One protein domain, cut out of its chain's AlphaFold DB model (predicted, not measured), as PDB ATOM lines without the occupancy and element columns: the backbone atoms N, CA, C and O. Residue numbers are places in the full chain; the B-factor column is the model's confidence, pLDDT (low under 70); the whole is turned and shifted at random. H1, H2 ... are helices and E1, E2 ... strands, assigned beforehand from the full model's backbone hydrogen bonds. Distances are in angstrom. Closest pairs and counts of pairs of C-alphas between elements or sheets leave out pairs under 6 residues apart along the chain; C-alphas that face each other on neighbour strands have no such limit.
ATOM      1  N   THR A 324      67.723 -66.837 262.593       72.12
ATOM      2  CA  THR A 324      66.485 -66.048 262.680       72.12
ATOM      3  C   THR A 324      66.240 -65.702 264.150       72.12
ATOM      4  O   THR A 324      66.149 -66.607 264.983       72.12
ATOM      5  N   TYR A 325      66.101 -64.419 264.491       71.56
ATOM      6  CA  TYR A 325      65.740 -64.017 265.851       71.56
ATOM      7  C   TYR A 325      64.224 -64.108 266.042       71.56
ATOM      8  O   TYR A 325      63.472 -63.339 265.439       71.56
ATOM      9  N   LYS A 326      63.787 -65.030 266.905       83.75
ATOM     10  CA  LYS A 326      62.378 -65.189 267.282       83.75
ATOM     11  C   LYS A 326      62.003 -64.312 268.474       83.75
ATOM     12  O   LYS A 326      62.620 -64.403 269.541       83.75
ATOM     13  N   PHE A 327      60.968 -63.507 268.279       85.75
ATOM     14  CA  PHE A 327      60.429 -62.523 269.210       85.75
ATOM     15  C   PHE A 327      58.906 -62.703 269.358       85.75
ATOM     16  O   PHE A 327      58.263 -63.305 268.504       85.75
ATOM     17  N   ARG A 328      58.308 -62.185 270.439       87.06
ATOM     18  CA  ARG A 328      56.843 -62.147 270.634       87.06
ATOM     19  C   ARG A 328      56.443 -60.947 271.503       87.06
ATOM     20  O   ARG A 328      57.258 -60.527 272.326       87.06
ATOM     21  N   PRO A 329      55.196 -60.443 271.420       88.62
ATOM     22  CA  PRO A 329      54.737 -59.352 272.277       88.62
ATOM     23  C   PRO A 329      54.947 -59.634 273.771       88.62
ATOM     24  O   PRO A 329      54.796 -60.770 274.240       88.62
ATOM     25  N   LEU A 330      55.278 -58.592 274.535       90.50
ATOM     26  CA  LEU A 330      55.414 -58.670 275.990       90.50
ATOM     27  C   LEU A 330      54.033 -58.450 276.618       90.50
ATOM     28  O   LEU A 330      53.525 -57.329 276.652       90.50
ATOM     29  N   TYR A 331      53.407 -59.518 277.104       85.25
ATOM     30  CA  TYR A 331      52.113 -59.428 277.788       85.25
ATOM     31  C   TYR A 331      52.301 -58.977 279.233       85.25
ATOM     32  O   TYR A 331      53.224 -59.440 279.913       85.25
ATOM     33  N   VAL A 332      51.432 -58.081 279.705       83.00
ATOM     34  CA  VAL A 332      51.642 -57.365 280.970       83.00
ATOM     35  C   VAL A 332      50.547 -57.710 281.985       83.00
ATOM     36  O   VAL A 332      49.352 -57.709 281.679       83.00
ATOM     37  N   GLY A 333      50.946 -58.031 283.220       69.19
ATOM     38  CA  GLY A 333      50.014 -58.351 284.309       69.19
ATOM     39  C   GLY A 333      49.139 -57.159 284.720       69.19
ATOM     40  O   GLY A 333      49.421 -56.024 284.348       69.19
ATOM     41  N   ASN A 334      48.098 -57.397 285.527       68.25
ATOM     42  CA  ASN A 334      47.124 -56.365 285.938       68.25
ATOM     43  C   ASN A 334      47.742 -55.173 286.708       68.25
ATOM     44  O   ASN A 334      47.102 -54.135 286.840       68.25
ATOM     45  N   ASN A 335      48.978 -55.315 287.200       66.62
ATOM     46  CA  ASN A 335      49.721 -54.276 287.922       66.62
ATOM     47  C   ASN A 335      50.645 -53.449 286.994       66.62
ATOM     48  O   ASN A 335      51.388 -52.583 287.456       66.62
ATOM     49  N   ASP A 336      50.622 -53.719 285.685       69.62
ATOM     50  CA  ASP A 336      51.620 -53.315 284.686       69.62
ATOM     51  C   ASP A 336      53.057 -53.759 285.020       69.62
ATOM     52  O   ASP A 336      54.020 -53.033 284.766       69.62
ATOM     53  N   GLN A 337      53.222 -54.932 285.638       75.44
ATOM     54  CA  GLN A 337      54.537 -55.549 285.823       75.44
ATOM     55  C   GLN A 337      55.014 -56.128 284.486       75.44
ATOM     56  O   GLN A 337      54.327 -56.959 283.885       75.44
ATOM     57  N   VAL A 338      56.176 -55.672 284.024       79.00
ATOM     58  CA  VAL A 338      56.784 -56.069 282.746       79.00
ATOM     59  C   VAL A 338      57.756 -57.231 282.958       79.00
ATOM     60  O   VAL A 338      57.820 -58.137 282.128       79.00
ATOM     61  N   GLU A 339      58.415 -57.244 284.113       73.75
ATOM     62  CA  GLU A 339      59.528 -58.074 284.580       73.75
ATOM     63  C   GLU A 339      59.123 -59.528 284.913       73.75
ATOM     64  O   GLU A 339      59.672 -60.158 285.814       73.75
ATOM     65  N   SER A 340      58.128 -60.085 284.214       76.25
ATOM     66  CA  SER A 340      57.790 -61.508 284.347       76.25
ATOM     67  C   SER A 340      58.900 -62.383 283.735       76.25
ATOM     68  O   SER A 340      59.487 -61.970 282.732       76.25
ATOM     69  N   PRO A 341      59.175 -63.602 284.243       73.38
ATOM     70  CA  PRO A 341      60.317 -64.407 283.786       73.38
ATOM     71  C   PRO A 341      60.370 -64.642 282.270       73.38
ATOM     72  O   PRO A 341      61.430 -64.552 281.661       73.38
ATOM     73  N   GLY A 342      59.217 -64.874 281.632       77.31
ATOM     74  CA  GLY A 342      59.149 -65.047 280.179       77.31
ATOM     75  C   GLY A 342      59.340 -63.749 279.384       77.31
ATOM     76  O   GLY A 342      59.681 -63.814 278.207       77.31
ATOM     77  N   ASN A 343      59.097 -62.579 279.978       85.31
ATOM     78  CA  ASN A 343      59.389 -61.288 279.349       85.31
ATOM     79  C   ASN A 343      60.847 -60.873 279.575       85.31
ATOM     80  O   ASN A 343      61.434 -60.322 278.653       85.31
ATOM     81  N   LEU A 344      61.447 -61.176 280.735       78.44
ATOM     82  CA  LEU A 344      62.878 -60.952 280.996       78.44
ATOM     83  C   LEU A 344      63.742 -61.663 279.946       78.44
ATOM     84  O   LEU A 344      64.474 -60.993 279.229       78.44
ATOM     85  N   GLN A 345      63.487 -62.954 279.695       78.94
ATOM     86  CA  GLN A 345      64.104 -63.730 278.599       78.94
ATOM     87  C   GLN A 345      63.966 -63.110 277.199       78.94
ATOM     88  O   GLN A 345      64.683 -63.491 276.271       78.94
ATOM     89  N   MET A 346      62.998 -62.212 276.999       87.38
ATOM     90  CA  MET A 346      62.814 -61.498 275.739       87.38
ATOM     91  C   MET A 346      63.518 -60.140 275.747       87.38
ATOM     92  O   MET A 346      64.121 -59.763 274.750       87.38
ATOM     93  N   LEU A 347      63.485 -59.425 276.870       86.12
ATOM     94  CA  LEU A 347      64.201 -58.166 277.069       86.12
ATOM     95  C   LEU A 347      65.721 -58.363 277.049       86.12
ATOM     96  O   LEU A 347      66.425 -57.532 276.483       86.12
ATOM     97  N   GLU A 348      66.211 -59.483 277.580       79.88
ATOM     98  CA  GLU A 348      67.592 -59.959 277.451       79.88
ATOM     99  C   GLU A 348      67.976 -60.069 275.965       79.88
ATOM    100  O   GLU A 348      68.860 -59.348 275.509       79.88
ATOM    101  N   LYS A 349      67.222 -60.836 275.161       85.69
ATOM    102  CA  LYS A 349      67.436 -60.966 273.702       85.69
ATOM    103  C   LYS A 349      67.352 -59.641 272.935       85.69
ATOM    104  O   LYS A 349      68.096 -59.438 271.978       85.69
ATOM    105  N   ILE A 350      66.434 -58.745 273.315       90.12
ATOM    106  CA  ILE A 350      66.336 -57.397 272.727       90.12
ATOM    107  C   ILE A 350      67.604 -56.594 273.064       90.12
ATOM    108  O   ILE A 350      68.157 -55.937 272.183       90.12
ATOM    109  N   SER A 351      68.085 -56.675 274.308       85.44
ATOM    110  CA  SER A 351      69.301 -55.993 274.767       85.44
ATOM    111  C   SER A 351      70.534 -56.520 274.035       85.44
ATOM    112  O   SER A 351      71.254 -55.729 273.435       85.44
ATOM    113  N   GLU A 352      70.732 -57.843 273.991       83.12
ATOM    114  CA  GLU A 352      71.805 -58.512 273.241       83.12
ATOM    115  C   GLU A 352      71.836 -58.066 271.773       83.12
ATOM    116  O   GLU A 352      72.873 -57.621 271.276       83.12
ATOM    117  N   LEU A 353      70.689 -58.134 271.083       85.75
ATOM    118  CA  LEU A 353      70.575 -57.775 269.670       85.75
ATOM    119  C   LEU A 353      70.917 -56.298 269.423       85.75
ATOM    120  O   LEU A 353      71.620 -55.988 268.458       85.75
ATOM    121  N   LEU A 354      70.452 -55.392 270.289       85.81
ATOM    122  CA  LEU A 354      70.732 -53.959 270.182       85.81
ATOM    123  C   LEU A 354      72.180 -53.620 270.565       85.81
ATOM    124  O   LEU A 354      72.787 -52.781 269.901       85.81
ATOM    125  N   ILE A 355      72.759 -54.254 271.585       82.56
ATOM    126  CA  ILE A 355      74.163 -54.050 271.980       82.56
ATOM    127  C   ILE A 355      75.103 -54.526 270.867       82.56
ATOM    128  O   ILE A 355      75.993 -53.779 270.464       82.56
ATOM    129  N   ALA A 356      74.857 -55.713 270.303       80.00
ATOM    130  CA  ALA A 356      75.643 -56.263 269.198       80.00
ATOM    131  C   ALA A 356      75.518 -55.462 267.886       80.00
ATOM    132  O   ALA A 356      76.373 -55.584 267.013       80.00
ATOM    133  N   ASN A 357      74.473 -54.638 267.739       81.12
ATOM    134  CA  ASN A 357      74.196 -53.866 266.526       81.12
ATOM    135  C   ASN A 357      73.915 -52.386 266.842       81.12
ATOM    136  O   ASN A 357      72.747 -51.980 266.845       81.12
ATOM    137  N   PRO A 358      74.946 -51.553 267.088       82.50
ATOM    138  CA  PRO A 358      74.791 -50.141 267.458       82.50
ATOM    139  C   PRO A 358      73.949 -49.296 266.489       82.50
ATOM    140  O   PRO A 358      73.358 -48.301 266.903       82.50
ATOM    141  N   GLN A 359      73.862 -49.700 265.218       82.00
ATOM    142  CA  GLN A 359      73.072 -49.047 264.173       82.00
ATOM    143  C   GLN A 359      71.551 -49.224 264.323       82.00
ATOM    144  O   GLN A 359      70.794 -48.419 263.780       82.00
ATOM    145  N   LEU A 360      71.086 -50.259 265.038       84.31
ATOM    146  CA  LEU A 360      69.653 -50.533 265.179       84.31
ATOM    147  C   LEU A 360      68.972 -49.553 266.144       84.31
ATOM    148  O   LEU A 360      69.510 -49.239 267.207       84.31
ATOM    149  N   LYS A 361      67.748 -49.141 265.815       88.56
ATOM    150  CA  LYS A 361      66.823 -48.415 266.702       88.56
ATOM    151  C   LYS A 361      65.643 -49.321 267.075       88.56
ATOM    152  O   LYS A 361      65.319 -50.235 266.316       88.56
ATOM    153  N   LEU A 362      64.997 -49.050 268.209       91.56
ATOM    154  CA  LEU A 362      63.813 -49.776 268.678       91.56
ATOM    155  C   LEU A 362      62.640 -48.815 268.915       91.56
ATOM    156  O   LEU A 362      62.746 -47.889 269.723       91.56
ATOM    157  N   VAL A 363      61.506 -49.081 268.265       91.12
ATOM    158  CA  VAL A 363      60.198 -48.561 268.698       91.12
ATOM    159  C   VAL A 363      59.623 -49.531 269.721       91.12
ATOM    160  O   VAL A 363      59.671 -50.740 269.502       91.12
ATOM    161  N   ILE A 364      59.070 -49.013 270.813       94.31
ATOM    162  CA  ILE A 364      58.411 -49.781 271.872       94.31
ATOM    163  C   ILE A 364      56.981 -49.250 271.997       94.31
ATOM    164  O   ILE A 364      56.788 -48.136 272.481       94.31
ATOM    165  N   THR A 365      55.980 -50.028 271.590       94.44
ATOM    166  CA  THR A 365      54.579 -49.586 271.516       94.44
ATOM    167  C   THR A 365      53.711 -50.339 272.516       94.44
ATOM    168  O   THR A 365      53.559 -51.555 272.439       94.44
ATOM    169  N   GLY A 366      53.124 -49.624 273.477       94.75
ATOM    170  CA  GLY A 366      52.143 -50.181 274.407       94.75
ATOM    171  C   GLY A 366      50.705 -50.058 273.894       94.75
ATOM    172  O   GLY A 366      50.329 -49.033 273.325       94.75
ATOM    173  N   HIS A 367      49.881 -51.073 274.174       94.06
ATOM    174  CA  HIS A 367      48.464 -51.146 273.779       94.06
ATOM    175  C   HIS A 367      47.554 -51.280 275.014       94.06
ATOM    176  O   HIS A 367      47.930 -51.923 275.994       94.06
ATOM    177  N   GLY A 368      46.386 -50.645 275.014       90.19
ATOM    178  CA  GLY A 368      45.386 -50.678 276.092       90.19
ATOM    179  C   GLY A 368      44.575 -51.978 276.152       90.19
ATOM    180  O   GLY A 368      44.666 -52.807 275.249       90.19
ATOM    181  N   ASP A 369      43.765 -52.143 277.201       87.06
ATOM    182  CA  ASP A 369      42.713 -53.177 277.261       87.06
ATOM    183  C   ASP A 369      41.282 -52.617 277.247       87.06
ATOM    184  O   ASP A 369      40.348 -53.372 276.981       87.06
ATOM    185  N   GLY A 370      41.116 -51.301 277.418       85.00
ATOM    186  CA  GLY A 370      39.829 -50.613 277.280       85.00
ATOM    187  C   GLY A 370      38.969 -50.605 278.534       85.00
ATOM    188  O   GLY A 370      37.747 -50.530 278.433       85.00
ATOM    189  N   LYS A 371      39.596 -50.667 279.713       83.00
ATOM    190  CA  LYS A 371      38.911 -50.563 281.013       83.00
ATOM    191  C   LYS A 371      38.916 -49.151 281.599       83.00
ATOM    192  O   LYS A 371      38.258 -48.919 282.614       83.00
ATOM    193  N   SER A 372      39.616 -48.223 280.955       82.31
ATOM    194  CA  SER A 372      39.706 -46.803 281.308       82.31
ATOM    195  C   SER A 372      39.156 -45.917 280.176       82.31
ATOM    196  O   SER A 372      39.022 -46.384 279.041       82.31
ATOM    197  N   PRO A 373      38.882 -44.621 280.428       85.75
ATOM    198  CA  PRO A 373      38.665 -43.644 279.361       85.75
ATOM    199  C   PRO A 373      39.852 -43.593 278.387       85.75
ATOM    200  O   PRO A 373      40.989 -43.892 278.755       85.75
ATOM    201  N   GLY A 374      39.591 -43.216 277.133       86.06
ATOM    202  CA  GLY A 374      40.564 -43.359 276.047       86.06
ATOM    203  C   GLY A 374      41.906 -42.663 276.299       86.06
ATOM    204  O   GLY A 374      42.959 -43.276 276.132       86.06
ATOM    205  N   ASP A 375      41.886 -41.413 276.751       87.25
ATOM    206  CA  ASP A 375      43.083 -40.639 277.089       87.25
ATOM    207  C   ASP A 375      43.924 -41.313 278.189       87.25
ATOM    208  O   ASP A 375      45.147 -41.417 278.065       87.25
ATOM    209  N   PHE A 376      43.272 -41.899 279.196       87.75
ATOM    210  CA  PHE A 376      43.936 -42.705 280.223       87.75
ATOM    211  C   PHE A 376      44.521 -44.014 279.662       87.75
ATOM    212  O   PHE A 376      45.653 -44.357 280.005       87.75
ATOM    213  N   GLU A 377      43.818 -44.730 278.773       90.56
ATOM    214  CA  GLU A 377      44.365 -45.924 278.097       90.56
ATOM    215  C   GLU A 377      45.610 -45.581 277.262       90.56
ATOM    216  O   GLU A 377      46.604 -46.310 277.304       90.56
ATOM    217  N   LEU A 378      45.595 -44.459 276.534       93.00
ATOM    218  CA  LEU A 378      46.742 -43.975 275.763       93.00
ATOM    219  C   LEU A 378      47.929 -43.670 276.682       93.00
ATOM    220  O   LEU A 378      49.015 -44.228 276.491       93.00
ATOM    221  N   TYR A 379      47.712 -42.855 277.716       92.25
ATOM    222  CA  TYR A 379      48.749 -42.452 278.663       92.25
ATOM    223  C   TYR A 379      49.337 -43.650 279.429       92.25
ATOM    224  O   TYR A 379      50.557 -43.819 279.479       92.25
ATOM    225  N   PHE A 380      48.511 -44.563 279.950       91.81
ATOM    226  CA  PHE A 380      49.026 -45.759 280.624       91.81
ATOM    227  C   PHE A 380      49.657 -46.780 279.671       91.81
ATOM    228  O   PHE A 380      50.549 -47.527 280.082       91.81
ATOM    229  N   SER A 381      49.277 -46.788 278.389       94.38
ATOM    230  CA  SER A 381      49.950 -47.625 277.395       94.38
ATOM    231  C   SER A 381      51.396 -47.172 277.128       94.38
ATOM    232  O   SER A 381      52.291 -48.021 277.138       94.38
ATOM    233  N   ILE A 382      51.685 -45.861 277.057       95.12
ATOM    234  CA  ILE A 382      53.083 -45.390 276.992       95.12
ATOM    235  C   ILE A 382      53.827 -45.563 278.321       95.12
ATOM    236  O   ILE A 382      54.985 -45.974 278.302       95.12
ATOM    237  N   LYS A 383      53.175 -45.387 279.482       92.31
ATOM    238  CA  LYS A 383      53.794 -45.705 280.790       92.31
ATOM    239  C   LYS A 383      54.249 -47.168 280.906       92.31
ATOM    240  O   LYS A 383      55.164 -47.462 281.672       92.31
ATOM    241  N   ARG A 384      53.658 -48.092 280.138       92.00
ATOM    242  CA  ARG A 384      54.147 -49.475 280.001       92.00
ATOM    243  C   ARG A 384      55.363 -49.596 279.082       92.00
ATOM    244  O   ARG A 384      56.321 -50.266 279.460       92.00
ATOM    245  N   ALA A 385      55.365 -48.923 277.932       94.19
ATOM    246  CA  ALA A 385      56.536 -48.855 277.052       94.19
ATOM    247  C   ALA A 385      57.762 -48.227 277.752       94.19
ATOM    248  O   ALA A 385      58.887 -48.693 277.575       94.19
ATOM    249  N   GLU A 386      57.549 -47.238 278.625       93.25
ATOM    250  CA  GLU A 386      58.601 -46.626 279.451       93.25
ATOM    251  C   GLU A 386      59.317 -47.619 280.368       93.25
ATOM    252  O   GLU A 386      60.530 -47.511 280.527       93.25
ATOM    253  N   LYS A 387      58.615 -48.607 280.936       91.06
ATOM    254  CA  LYS A 387      59.248 -49.643 281.772       91.06
ATOM    255  C   LYS A 387      60.201 -50.527 280.972       91.06
ATOM    256  O   LYS A 387      61.295 -50.822 281.441       91.06
ATOM    257  N   VAL A 388      59.806 -50.905 279.754       93.12
ATOM    258  CA  VAL A 388      60.677 -51.635 278.818       93.12
ATOM    259  C   VAL A 388      61.890 -50.784 278.461       93.12
ATOM    260  O   VAL A 388      63.012 -51.257 278.592       93.12
ATOM    261  N   SER A 389      61.688 -49.517 278.084       93.69
ATOM    262  CA  SER A 389      62.805 -48.621 277.765       93.69
ATOM    263  C   SER A 389      63.752 -48.444 278.948       93.69
ATOM    264  O   SER A 389      64.959 -48.503 278.753       93.69
ATOM    265  N   LYS A 390      63.223 -48.278 280.169       89.75
ATOM    266  CA  LYS A 390      64.023 -48.183 281.392       89.75
ATOM    267  C   LYS A 390      64.885 -49.436 281.583       89.75
ATOM    268  O   LYS A 390      66.095 -49.300 281.719       89.75
ATOM    269  N   TYR A 391      64.285 -50.629 281.526       89.38
ATOM    270  CA  TYR A 391      65.016 -51.893 281.666       89.38
ATOM    271  C   TYR A 391      66.125 -52.032 280.612       89.38
ATOM    272  O   TYR A 391      67.251 -52.382 280.956       89.38
ATOM    273  N   LEU A 392      65.838 -51.735 279.338       90.50
ATOM    274  CA  LEU A 392      66.837 -51.813 278.264       90.50
ATOM    275  C   LEU A 392      68.004 -50.840 278.506       90.50
ATOM    276  O   LEU A 392      69.157 -51.206 278.288       90.50
ATOM    277  N   THR A 393      67.728 -49.632 279.008       89.25
ATOM    278  CA  THR A 393      68.763 -48.648 279.362       89.25
ATOM    279  C   THR A 393      69.590 -49.076 280.574       89.25
ATOM    280  O   THR A 393      70.815 -48.964 280.544       89.25
ATOM    281  N   GLU A 394      68.960 -49.621 281.618       85.75
ATOM    282  CA  GLU A 394      69.655 -50.186 282.787       85.75
ATOM    283  C   GLU A 394      70.520 -51.407 282.417       85.75
ATOM    284  O   GLU A 394      71.521 -51.669 283.079       85.75
ATOM    285  N   ASN A 395      70.200 -52.091 281.311       84.88
ATOM    286  CA  ASN A 395      70.994 -53.174 280.719       84.88
ATOM    287  C   ASN A 395      71.889 -52.712 279.544       84.88
ATOM    288  O   ASN A 395      72.342 -53.529 278.747       84.88
ATOM    289  N   GLY A 396      72.189 -51.410 279.437       83.69
ATOM    290  CA  GLY A 396      73.251 -50.880 278.568       83.69
ATOM    291  C   GLY A 396      72.843 -50.439 277.156       83.69
ATOM    292  O   GLY A 396      73.705 -50.022 276.378       83.69
ATOM    293  N   VAL A 397      71.557 -50.468 276.796       89.88
ATOM    294  CA  VAL A 397      71.081 -49.899 275.522       89.88
ATOM    295  C   VAL A 397      70.995 -48.370 275.627       89.88
ATOM    296  O   VAL A 397      70.386 -47.827 276.540       89.88
ATOM    297  N   SER A 398      71.585 -47.633 274.680       88.75
ATOM    298  CA  SER A 398      71.577 -46.162 274.749       88.75
ATOM    299  C   SER A 398      70.188 -45.558 274.493       88.75
ATOM    300  O   SER A 398      69.554 -45.858 273.479       88.75
ATOM    301  N   ASN A 399      69.754 -44.641 275.370       87.19
ATOM    302  CA  ASN A 399      68.456 -43.947 275.304       87.19
ATOM    303  C   ASN A 399      68.142 -43.345 273.924       87.19
ATOM    304  O   ASN A 399      67.002 -43.400 273.474       87.19
ATOM    305  N   ASN A 400      69.142 -42.803 273.219       87.56
ATOM    306  CA  ASN A 400      68.945 -42.146 271.920       87.56
ATOM    307  C   ASN A 400      68.571 -43.109 270.767       87.56
ATOM    308  O   ASN A 400      68.309 -42.659 269.647       87.56
ATOM    309  N   ARG A 401      68.529 -44.422 271.038       88.62
ATOM    310  CA  ARG A 401      68.079 -45.487 270.127       88.62
ATOM    311  C   ARG A 401      66.663 -45.988 270.437       88.62
ATOM    312  O   ARG A 401      66.154 -46.812 269.677       88.62
ATOM    313  N   LEU A 402      66.047 -45.517 271.526       92.38
ATOM    314  CA  LEU A 402      64.767 -45.996 272.050       92.38
ATOM    315  C   LEU A 402      63.664 -44.938 271.886       92.38
ATOM    316  O   LEU A 402      63.768 -43.813 272.384       92.38
ATOM    317  N   LEU A 403      62.579 -45.318 271.207       91.31
ATOM    318  CA  LEU A 403      61.373 -44.508 271.032       91.31
ATOM    319  C   LEU A 403      60.192 -45.218 271.699       91.31
ATOM    320  O   LEU A 403      59.793 -46.293 271.253       91.31
ATOM    321  N   VAL A 404      59.625 -44.630 272.755       94.38
ATOM    322  CA  VAL A 404      58.450 -45.193 273.440       94.38
ATOM    323  C   VAL A 404      57.155 -44.593 272.906       94.38
ATOM    324  O   VAL A 404      57.071 -43.397 272.616       94.38
ATOM    325  N   ARG A 405      56.134 -45.443 272.792       94.94
ATOM    326  CA  ARG A 405      54.816 -45.129 272.243       94.94
ATOM    327  C   ARG A 405      53.688 -45.731 273.060       94.94
ATOM    328  O   ARG A 405      53.817 -46.806 273.646       94.94
ATOM    329  N   GLY A 406      52.555 -45.044 273.034       95.06
ATOM    330  CA  GLY A 406      51.268 -45.549 273.482       95.06
ATOM    331  C   GLY A 406      50.230 -45.322 272.394       95.06
ATOM    332  O   GLY A 406      50.107 -44.208 271.889       95.06
ATOM    333  N   VAL A 407      49.494 -46.372 272.037       94.38
ATOM    334  CA  VAL A 407      48.391 -46.320 271.058       94.38
ATOM    335  C   VAL A 407      47.027 -46.611 271.693       94.38
ATOM    336  O   VAL A 407      46.010 -46.643 271.000       94.38
ATOM    337  N   GLY A 408      46.975 -46.821 273.013       92.81
ATOM    338  CA  GLY A 408      45.730 -47.138 273.710       92.81
ATOM    339  C   GLY A 408      45.020 -48.332 273.062       92.81
ATOM    340  O   GLY A 408      45.653 -49.319 272.685       92.81
ATOM    341  N   VAL A 409      43.700 -48.245 272.924       91.44
ATOM    342  CA  VAL A 409      42.828 -49.359 272.504       91.44
ATOM    343  C   VAL A 409      42.661 -49.535 270.992       91.44
ATOM    344  O   VAL A 409      41.910 -50.406 270.571       91.44
ATOM    345  N   GLN A 410      43.313 -48.717 270.162       90.75
ATOM    346  CA  GLN A 410      43.012 -48.626 268.721       90.75
ATOM    347  C   GLN A 410      43.345 -49.887 267.920       90.75
ATOM    348  O   GLN A 410      42.640 -50.218 266.967       90.75
ATOM    349  N   TYR A 411      44.407 -50.583 268.329       91.62
ATOM    350  CA  TYR A 411      44.944 -51.768 267.660       91.62
ATOM    351  C   TYR A 411      44.904 -52.963 268.635       91.62
ATOM    352  O   TYR A 411      45.954 -53.398 269.145       91.62
ATOM    353  N   PRO A 412      43.699 -53.452 268.991       90.62
ATOM    354  CA  PRO A 412      43.537 -54.607 269.862       90.62
ATOM    355  C   PRO A 412      44.044 -55.871 269.154       90.62
ATOM    356  O   PRO A 412      44.080 -55.945 267.929       90.62
ATOM    357  N   PHE A 413      44.456 -56.871 269.929       88.00
ATOM    358  CA  PHE A 413      44.865 -58.172 269.396       88.00
ATOM    359  C   PHE A 413      43.660 -59.112 269.271       88.00
ATOM    360  O   PHE A 413      43.518 -59.818 268.273       88.00
ATOM    361  N   LEU A 414      42.769 -59.083 270.269       87.56
ATOM    362  CA  LEU A 414      41.495 -59.800 270.317       87.56
ATOM    363  C   LEU A 414      40.323 -58.819 270.429       87.56
ATOM    364  O   LEU A 414      40.429 -57.786 271.095       87.56
ATOM    365  N   GLN A 415      39.195 -59.183 269.819       84.31
ATOM    366  CA  GLN A 415      37.983 -58.357 269.774       84.31
ATOM    367  C   GLN A 415      37.472 -58.025 271.186       84.31
ATOM    368  O   GLN A 415      37.226 -58.917 272.003       84.31
ATOM    369  N   ILE A 416      37.293 -56.733 271.464       72.00
ATOM    370  CA  ILE A 416      36.798 -56.230 272.753       72.00
ATOM    371  C   ILE A 416      35.301 -56.577 272.898       72.00
ATOM    372  O   ILE A 416      34.567 -56.619 271.912       72.00
ATOM    373  N   ASN A 417      34.842 -56.842 274.126       67.44
ATOM    374  CA  ASN A 417      33.453 -57.193 274.488       67.44
ATOM    375  C   ASN A 417      32.885 -58.501 273.899       67.44
ATOM    376  O   ASN A 417      31.707 -58.795 274.096       67.44
ATOM    377  N   ARG A 418      33.691 -59.326 273.219       62.75
ATOM    378  CA  ARG A 418      33.261 -60.661 272.780       62.75
ATOM    379  C   ARG A 418      33.385 -61.674 273.918       62.75
ATOM    380  O   ARG A 418      34.417 -61.725 274.581       62.75
ATOM    381  N   GLU A 419      32.386 -62.546 274.081       55.84
ATOM    382  CA  GLU A 419      32.498 -63.721 274.955       55.84
ATOM    383  C   GLU A 419      33.546 -64.708 274.414       55.84
ATOM    384  O   GLU A 419      33.261 -65.654 273.675       55.84
ATOM    385  N   SER A 420      34.800 -64.502 274.808       55.84
ATOM    386  CA  SER A 420      35.769 -65.583 274.864       55.84
ATOM    387  C   SER A 420      35.396 -66.489 276.037       55.84
ATOM    388  O   SER A 420      35.424 -66.049 277.186       55.84
ATOM    389  N   GLY A 421      35.058 -67.752 275.761       55.25
ATOM    390  CA  GLY A 421      34.781 -68.738 276.812       55.25
ATOM    391  C   GLY A 421      35.933 -68.851 277.832       55.25
ATOM    392  O   GLY A 421      37.062 -68.465 277.515       55.25
ATOM    393  N   PRO A 422      35.685 -69.420 279.030       55.78
ATOM    394  CA  PRO A 422      36.449 -69.185 280.274       55.78
ATOM    395  C   PRO A 422      37.939 -69.594 280.294       55.78
ATOM    396  O   PRO A 422      38.584 -69.518 281.333       55.78
ATOM    397  N   GLN A 423      38.496 -70.022 279.163       60.59
ATOM    398  CA  GLN A 423      39.898 -70.403 278.970       60.59
ATOM    399  C   GLN A 423      40.777 -69.272 278.396       60.59
ATOM    400  O   GLN A 423      41.996 -69.420 278.342       60.59
ATOM    401  N   ILE A 424      40.197 -68.158 277.927       68.25
ATOM    402  CA  ILE A 424      40.937 -67.065 277.270       68.25
ATOM    403  C   ILE A 424      40.676 -65.740 277.993       68.25
ATOM    404  O   ILE A 424      39.537 -65.365 278.243       68.25
ATOM    405  N   ASN A 425      41.753 -65.016 278.310       76.12
ATOM    406  CA  ASN A 425      41.709 -63.706 278.957       76.12
ATOM    407  C   ASN A 425      42.029 -62.610 277.923       76.12
ATOM    408  O   ASN A 425      43.198 -62.392 277.603       76.12
ATOM    409  N   VAL A 426      40.993 -61.954 277.387       81.56
ATOM    410  CA  VAL A 426      41.118 -60.903 276.354       81.56
ATOM    411  C   VAL A 426      42.001 -59.745 276.823       81.56
ATOM    412  O   VAL A 426      42.905 -59.343 276.088       81.56
ATOM    413  N   ASP A 427      41.819 -59.277 278.063       82.56
ATOM    414  CA  ASP A 427      42.601 -58.178 278.648       82.56
ATOM    415  C   ASP A 427      44.108 -58.425 278.540       82.56
ATOM    416  O   ASP A 427      44.863 -57.548 278.133       82.56
ATOM    417  N   LYS A 428      44.557 -59.638 278.886       82.06
ATOM    418  CA  LYS A 428      45.972 -60.024 278.891       82.06
ATOM    419  C   LYS A 428      46.574 -60.007 277.486       82.06
ATOM    420  O   LYS A 428      47.758 -59.712 277.360       82.06
ATOM    421  N   PHE A 429      45.786 -60.318 276.456       86.56
ATOM    422  CA  PHE A 429      46.230 -60.243 275.065       86.56
ATOM    423  C   PHE A 429      46.242 -58.810 274.533       86.56
ATOM    424  O   PHE A 429      47.172 -58.452 273.817       86.56
ATOM    425  N   ASN A 430      45.263 -57.979 274.898       89.62
ATOM    426  CA  ASN A 430      45.206 -56.588 274.443       89.62
ATOM    427  C   ASN A 430      46.228 -55.699 275.171       89.62
ATOM    428  O   ASN A 430      46.958 -54.960 274.507       89.62
ATOM    429  N   ARG A 431      46.393 -55.866 276.492       90.44
ATOM    430  CA  ARG A 431      47.385 -55.185 277.346       90.44
ATOM    431  C   ARG A 431      48.803 -55.740 277.150       90.44
ATOM    432  O   ARG A 431      49.415 -56.340 278.039       90.44
ATOM    433  N   ARG A 432      49.327 -55.514 275.949       92.25
ATOM    434  CA  ARG A 432      50.644 -55.953 275.475       92.25
ATOM    435  C   ARG A 432      51.583 -54.779 275.201       92.25
ATOM    436  O   ARG A 432      51.168 -53.615 275.201       92.25
ATOM    437  N   ILE A 433      52.843 -55.113 274.948       93.56
ATOM    438  CA  ILE A 433      53.841 -54.236 274.337       93.56
ATOM    439  C   ILE A 433      54.375 -54.943 273.087       93.56
ATOM    440  O   ILE A 433      54.875 -56.068 273.175       93.56
ATOM    441  N   GLU A 434      54.253 -54.286 271.941       91.81
ATOM    442  CA  GLU A 434      54.891 -54.654 270.674       91.81
ATOM    443  C   GLU A 434      56.153 -53.808 270.468       91.81
ATOM    444  O   GLU A 434      56.362 -52.798 271.148       91.81
ATOM    445  N   TYR A 435      57.038 -54.227 269.566       89.69
ATOM    446  CA  TYR A 435      58.288 -53.517 269.314       89.69
ATOM    447  C   TYR A 435      58.816 -53.764 267.900       89.69
ATOM    448  O   TYR A 435      58.686 -54.863 267.362       89.69
ATOM    449  N   ALA A 436      59.424 -52.737 267.307       87.56
ATOM    450  CA  ALA A 436      59.902 -52.752 265.925       87.56
ATOM    451  C   ALA A 436      61.368 -52.306 265.835       87.56
ATOM    452  O   ALA A 436      61.731 -51.221 266.299       87.56
ATOM    453  N   PHE A 437      62.203 -53.143 265.216       85.12
ATOM    454  CA  PHE A 437      63.612 -52.853 264.948       85.12
ATOM    455  C   PHE A 437      63.760 -52.122 263.610       85.12
ATOM    456  O   PHE A 437      63.236 -52.579 262.597       85.12
ATOM    457  N   VAL A 438      64.515 -51.022 263.583       83.50
ATOM    458  CA  VAL A 438      64.812 -50.257 262.357       83.50
ATOM    459  C   VAL A 438      66.317 -50.083 262.178       83.50
ATOM    460  O   VAL A 438      67.061 -50.020 263.154       83.50
ATOM    461  N   GLY A 439      66.762 -50.052 260.918       75.75
ATOM    462  CA  GLY A 439      68.161 -50.272 260.527       75.75
ATOM    463  C   GLY A 439      68.479 -51.732 260.166       75.75
ATOM    464  O   GLY A 439      69.646 -52.103 260.110       75.75
ATOM    465  N   LEU A 440      67.452 -52.570 259.949       73.75
ATOM    466  CA  LEU A 440      67.609 -53.972 259.531       73.75
ATOM    467  C   LEU A 440      68.099 -54.115 258.078       73.75
ATOM    468  O   LEU A 440      68.732 -55.116 257.740       73.75
ATOM    469  N   GLU A 441      67.825 -53.133 257.219       68.75
ATOM    470  CA  GLU A 441      68.285 -53.105 255.827       68.75
ATOM    471  C   GLU A 441      69.816 -53.224 255.753       68.75
ATOM    472  O   GLU A 441      70.545 -52.543 256.469       68.75
ATOM    473  N   GLY A 442      70.316 -54.147 254.925       62.84
ATOM    474  CA  GLY A 442      71.751 -54.438 254.804       62.84
ATOM    475  C   GLY A 442      72.391 -55.192 255.983       62.84
ATOM    476  O   GLY A 442      73.508 -55.676 255.835       62.84
ATOM    477  N   SER A 443      71.707 -55.360 257.123       67.44
ATOM    478  CA  SER A 443      72.277 -56.013 258.320       67.44
ATOM    479  C   SER A 443      72.363 -57.546 258.245       67.44
ATOM    480  O   SER A 443      73.055 -58.167 259.046       67.44
ATOM    481  N   GLY A 444      71.611 -58.174 257.333       67.69
ATOM    482  CA  GLY A 444      71.455 -59.635 257.251       67.69
ATOM    483  C   GLY A 444      70.550 -60.257 258.329       67.69
ATOM    484  O   GLY A 444      70.199 -61.432 258.218       67.69
ATOM    485  N   ILE A 445      70.130 -59.487 259.338       74.69
ATOM    486  CA  ILE A 445      69.292 -59.950 260.452       74.69
ATOM    487  C   ILE A 445      67.857 -60.189 259.974       74.69
ATOM    488  O   ILE A 445      67.253 -59.335 259.323       74.69
ATOM    489  N   LYS A 446      67.279 -61.334 260.356       77.50
ATOM    490  CA  LYS A 446      65.852 -61.633 260.174       77.50
ATOM    491  C   LYS A 446      65.144 -61.699 261.523       77.50
ATOM    492  O   LYS A 446      65.562 -62.444 262.410       77.50
ATOM    493  N   ILE A 447      64.074 -60.921 261.635       79.88
ATOM    494  CA  ILE A 447      63.156 -60.870 262.774       79.88
ATOM    495  C   ILE A 447      61.941 -61.732 262.431       79.88
ATOM    496  O   ILE A 447      61.333 -61.540 261.380       79.88
ATOM    497  N   ASP A 448      61.594 -62.664 263.310       82.38
ATOM    498  CA  ASP A 448      60.399 -63.506 263.220       82.38
ATOM    499  C   ASP A 448      59.533 -63.249 264.459       82.38
ATOM    500  O   ASP A 448      60.001 -63.406 265.589       82.38
ATOM    501  N   MET A 449      58.300 -62.787 264.250       80.31
ATOM    502  CA  MET A 449      57.356 -62.448 265.318       80.31
ATOM    503  C   MET A 449      56.343 -63.580 265.479       80.31
ATOM    504  O   MET A 449      55.484 -63.788 264.625       80.31
ATOM    505  N   GLU A 450      56.434 -64.311 266.589       80.69
ATOM    506  CA  GLU A 450      55.604 -65.485 266.850       80.69
ATOM    507  C   GLU A 450      54.143 -65.094 267.137       80.69
ATOM    508  O   GLU A 450      53.785 -64.653 268.237       80.69
ATOM    509  N   GLU A 451      53.265 -65.302 266.150       68.00
ATOM    510  CA  GLU A 451      51.820 -65.255 266.371       68.00
ATOM    511  C   GLU A 451      51.367 -66.353 267.344       68.00
ATOM    512  O   GLU A 451      51.809 -67.503 267.300       68.00
ATOM    513  N   HIS A 452      50.403 -66.014 268.200       73.12
ATOM    514  CA  HIS A 452      49.735 -67.006 269.033       73.12
ATOM    515  C   HIS A 452      48.702 -67.771 268.204       73.12
ATOM    516  O   HIS A 452      47.840 -67.167 267.562       73.12
ATOM    517  N   ASN A 453      48.756 -69.106 268.271       76.44
ATOM    518  CA  ASN A 453      47.830 -70.010 267.587       76.44
ATOM    519  C   ASN A 453      46.434 -69.993 268.247       76.44
ATOM    520  O   ASN A 453      46.022 -70.920 268.944       76.44
ATOM    521  N   LEU A 454      45.731 -68.878 268.062       79.31
ATOM    522  CA  LEU A 454      44.354 -68.642 268.477       79.31
ATOM    523  C   LEU A 454      43.430 -68.720 267.260       79.31
ATOM    524  O   LEU A 454      43.823 -68.387 266.142       79.31
ATOM    525  N   ARG A 455      42.172 -69.109 267.495       81.50
ATOM    526  CA  ARG A 455      41.129 -69.124 266.458       81.50
ATOM    527  C   ARG A 455      41.011 -67.734 265.831       81.50
ATOM    528  O   ARG A 455      40.756 -66.771 266.549       81.50
ATOM    529  N   GLU A 456      41.134 -67.648 264.509       82.12
ATOM    530  CA  GLU A 456      41.141 -66.370 263.777       82.12
ATOM    531  C   GLU A 456      39.890 -65.520 264.063       82.12
ATOM    532  O   GLU A 456      39.981 -64.307 264.189       82.12
ATOM    533  N   SER A 457      38.740 -66.160 264.302       81.00
ATOM    534  CA  SER A 457      37.485 -65.493 264.670       81.00
ATOM    535  C   SER A 457      37.498 -64.745 266.011       81.00
ATOM    536  O   SER A 457      36.569 -63.978 266.261       81.00
ATOM    537  N   LEU A 458      38.506 -64.950 266.867       82.75
ATOM    538  CA  LEU A 458      38.718 -64.192 268.109       82.75
ATOM    539  C   LEU A 458      39.647 -62.987 267.916       82.75
ATOM    540  O   LEU A 458      39.562 -62.026 268.683       82.75
ATOM    541  N   LYS A 459      40.552 -63.054 266.931       84.94
ATOM    542  CA  LYS A 459      41.514 -61.987 266.654       84.94
ATOM    543  C   LYS A 459      40.789 -60.781 266.068       84.94
ATOM    544  O   LYS A 459      39.798 -60.930 265.354       84.94
ATOM    545  N   ASP A 460      41.266 -59.583 266.370       88.44
ATOM    546  CA  ASP A 460      40.716 -58.373 265.763       88.44
ATOM    547  C   ASP A 460      41.334 -58.134 264.369       88.44
ATOM    548  O   ASP A 460      42.535 -58.380 264.193       88.44
ATOM    549  N   PRO A 461      40.568 -57.657 263.367       84.25
ATOM    550  CA  PRO A 461      41.130 -57.202 262.097       84.25
ATOM    551  C   PRO A 461      42.115 -56.036 262.257       84.25
ATOM    552  O   PRO A 461      43.140 -56.006 261.577       84.25
ATOM    553  N   LYS A 462      41.870 -55.108 263.196       85.62
ATOM    554  CA  LYS A 462      42.705 -53.908 263.394       85.62
ATOM    555  C   LYS A 462      44.098 -54.201 263.954       85.62
ATOM    556  O   LYS A 462      44.929 -53.297 264.002       85.62
ATOM    557  N   ARG A 463      44.395 -55.442 264.358       77.69
ATOM    558  CA  ARG A 463      45.693 -55.813 264.949       77.69
ATOM    559  C   ARG A 463      46.888 -55.504 264.041       77.69
ATOM    560  O   ARG A 463      47.940 -55.138 264.545       77.69
ATOM    561  N   PHE A 464      46.716 -55.629 262.722       76.81
ATOM    562  CA  PHE A 464      47.758 -55.337 261.731       76.81
ATOM    563  C   PHE A 464      47.748 -53.882 261.254       76.81
ATOM    564  O   PHE A 464      48.765 -53.402 260.756       76.81
ATOM    565  N   GLN A 465      46.636 -53.165 261.449       82.50
ATOM    566  CA  GLN A 465      46.437 -51.823 260.904       82.50
ATOM    567  C   GLN A 465      47.491 -50.824 261.410       82.50
ATOM    568  O   GLN A 465      47.837 -49.904 260.683       82.50
ATOM    569  N   LEU A 466      48.089 -51.031 262.592       83.69
ATOM    570  CA  LEU A 466      49.214 -50.215 263.071       83.69
ATOM    571  C   LEU A 466      50.425 -50.273 262.124       83.69
ATOM    572  O   LEU A 466      51.039 -49.245 261.850       83.69
ATOM    573  N   ALA A 467      50.771 -51.463 261.626       80.62
ATOM    574  CA  ALA A 467      51.909 -51.647 260.729       80.62
ATOM    575  C   ALA A 467      51.635 -51.074 259.328       80.62
ATOM    576  O   ALA A 467      52.557 -50.599 258.670       80.62
ATOM    577  N   GLU A 468      50.373 -51.083 258.892       80.88
ATOM    578  CA  GLU A 468      49.925 -50.461 257.641       80.88
ATOM    579  C   GLU A 468      49.880 -48.925 257.767       80.88
ATOM    580  O   GLU A 468      50.462 -48.223 256.936       80.88
ATOM    581  N   ASP A 469      49.280 -48.395 258.838       82.50
ATOM    582  CA  ASP A 469      49.190 -46.962 259.148       82.50
ATOM    583  C   ASP A 469      50.577 -46.311 259.257       82.50
ATOM    584  O   ASP A 469      50.770 -45.196 258.763       82.50
ATOM    585  N   GLU A 470      51.539 -47.003 259.884       84.75
ATOM    586  CA  GLU A 470      52.930 -46.558 260.027       84.75
ATOM    587  C   GLU A 470      53.818 -46.854 258.796       84.75
ATOM    588  O   GLU A 470      54.997 -46.493 258.799       84.75
ATOM    589  N   SER A 471      53.301 -47.471 257.728       83.19
ATOM    590  CA  SER A 471      54.090 -47.784 256.524       83.19
ATOM    591  C   SER A 471      54.236 -46.605 255.548       83.19
ATOM    592  O   SER A 471      53.327 -45.785 255.375       83.19
TER     593      SER A 471
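This is residues 324 to 471 of the 569 residues of the protein "OmpA family protein" of Saprospiraceae bacterium (UniProt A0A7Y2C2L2). A twisted three-stranded sheet, E3 E2 E4, has the long helix H2 covering one face along its strands; a separate small pair of parallel strands, E1 and E5, sits past the E4 side. H1 crosses steeply near the end of H2, while the short H4 lies on the far side of the sheet from H2. The printed part has 148 residues, with four named helices and five named strands in the order E1 H1 E2 H2 E3 H3 E4 E5 H4; the class is mixed, helices and strands, and the larger sheet is mixed too. It is compact, with a radius of gyration of the C-alphas of 15.3 A and spans of 45 by 30 by 28 A.

Start at E1, residues 324 to 327, parallel to its neighbour E5, residues 446 to 449; look for N 325 and O 446, 2.9 A apart. H1, residues 341 to 356, touches H2, residues 374 to 394, at a steep tilt of 62 degrees; their closest C-alphas, Ser 351 and Leu 392, are 6.0 A apart. E2, residues 361 to 367, is the inner strand between E3, residues 402 to 408, parallel to it with N 364 and O 403 2.8 A apart, and E4, residues 432 to 438, antiparallel with N 365 and O 434 2.8 A apart. H2 is on this sheet at a height over the sheet of 6.7 A, making two layers, a helix on one face of a sheet; E2, H2 and E3 form a strand-helix-strand unit, two parallel neighbour strands with a helix between, its crossover right-handed. H1 only grazes this sheet, with residues 350 to 354. H3, residues 426 to 430, is only just not on it, with 4 pairs of C-alphas within 10 A; H4, residues 465 to 469, is apart from E4. In H3 and H4 every O i to N i+4 pair is within hydrogen-bond range; in H1 10 of 12 are, in H2 15 of 17.

Find C-alpha 324 at (66.485, -66.048, 262.680), where E1 begins. H1 runs 22.7 A and E2 19.9 A. Find C-alpha 374 at (40.564, -43.359, 276.047); from there H2 runs 30.6 A. E3 covers 19.1 A and E4 20.1 A; H4 ends at C-alpha 469, (49.190, -46.962, 259.148).

The C-alphas farthest apart, Pro 422 and Gly 442, are 46.0 A apart. The printed part has no cut. The links E1 to H1, E3 to H3 and E5 to H4 are long. Look for pLDDT under 70 at residues 333 to 336, 417 to 424, 441 to 444 and 451.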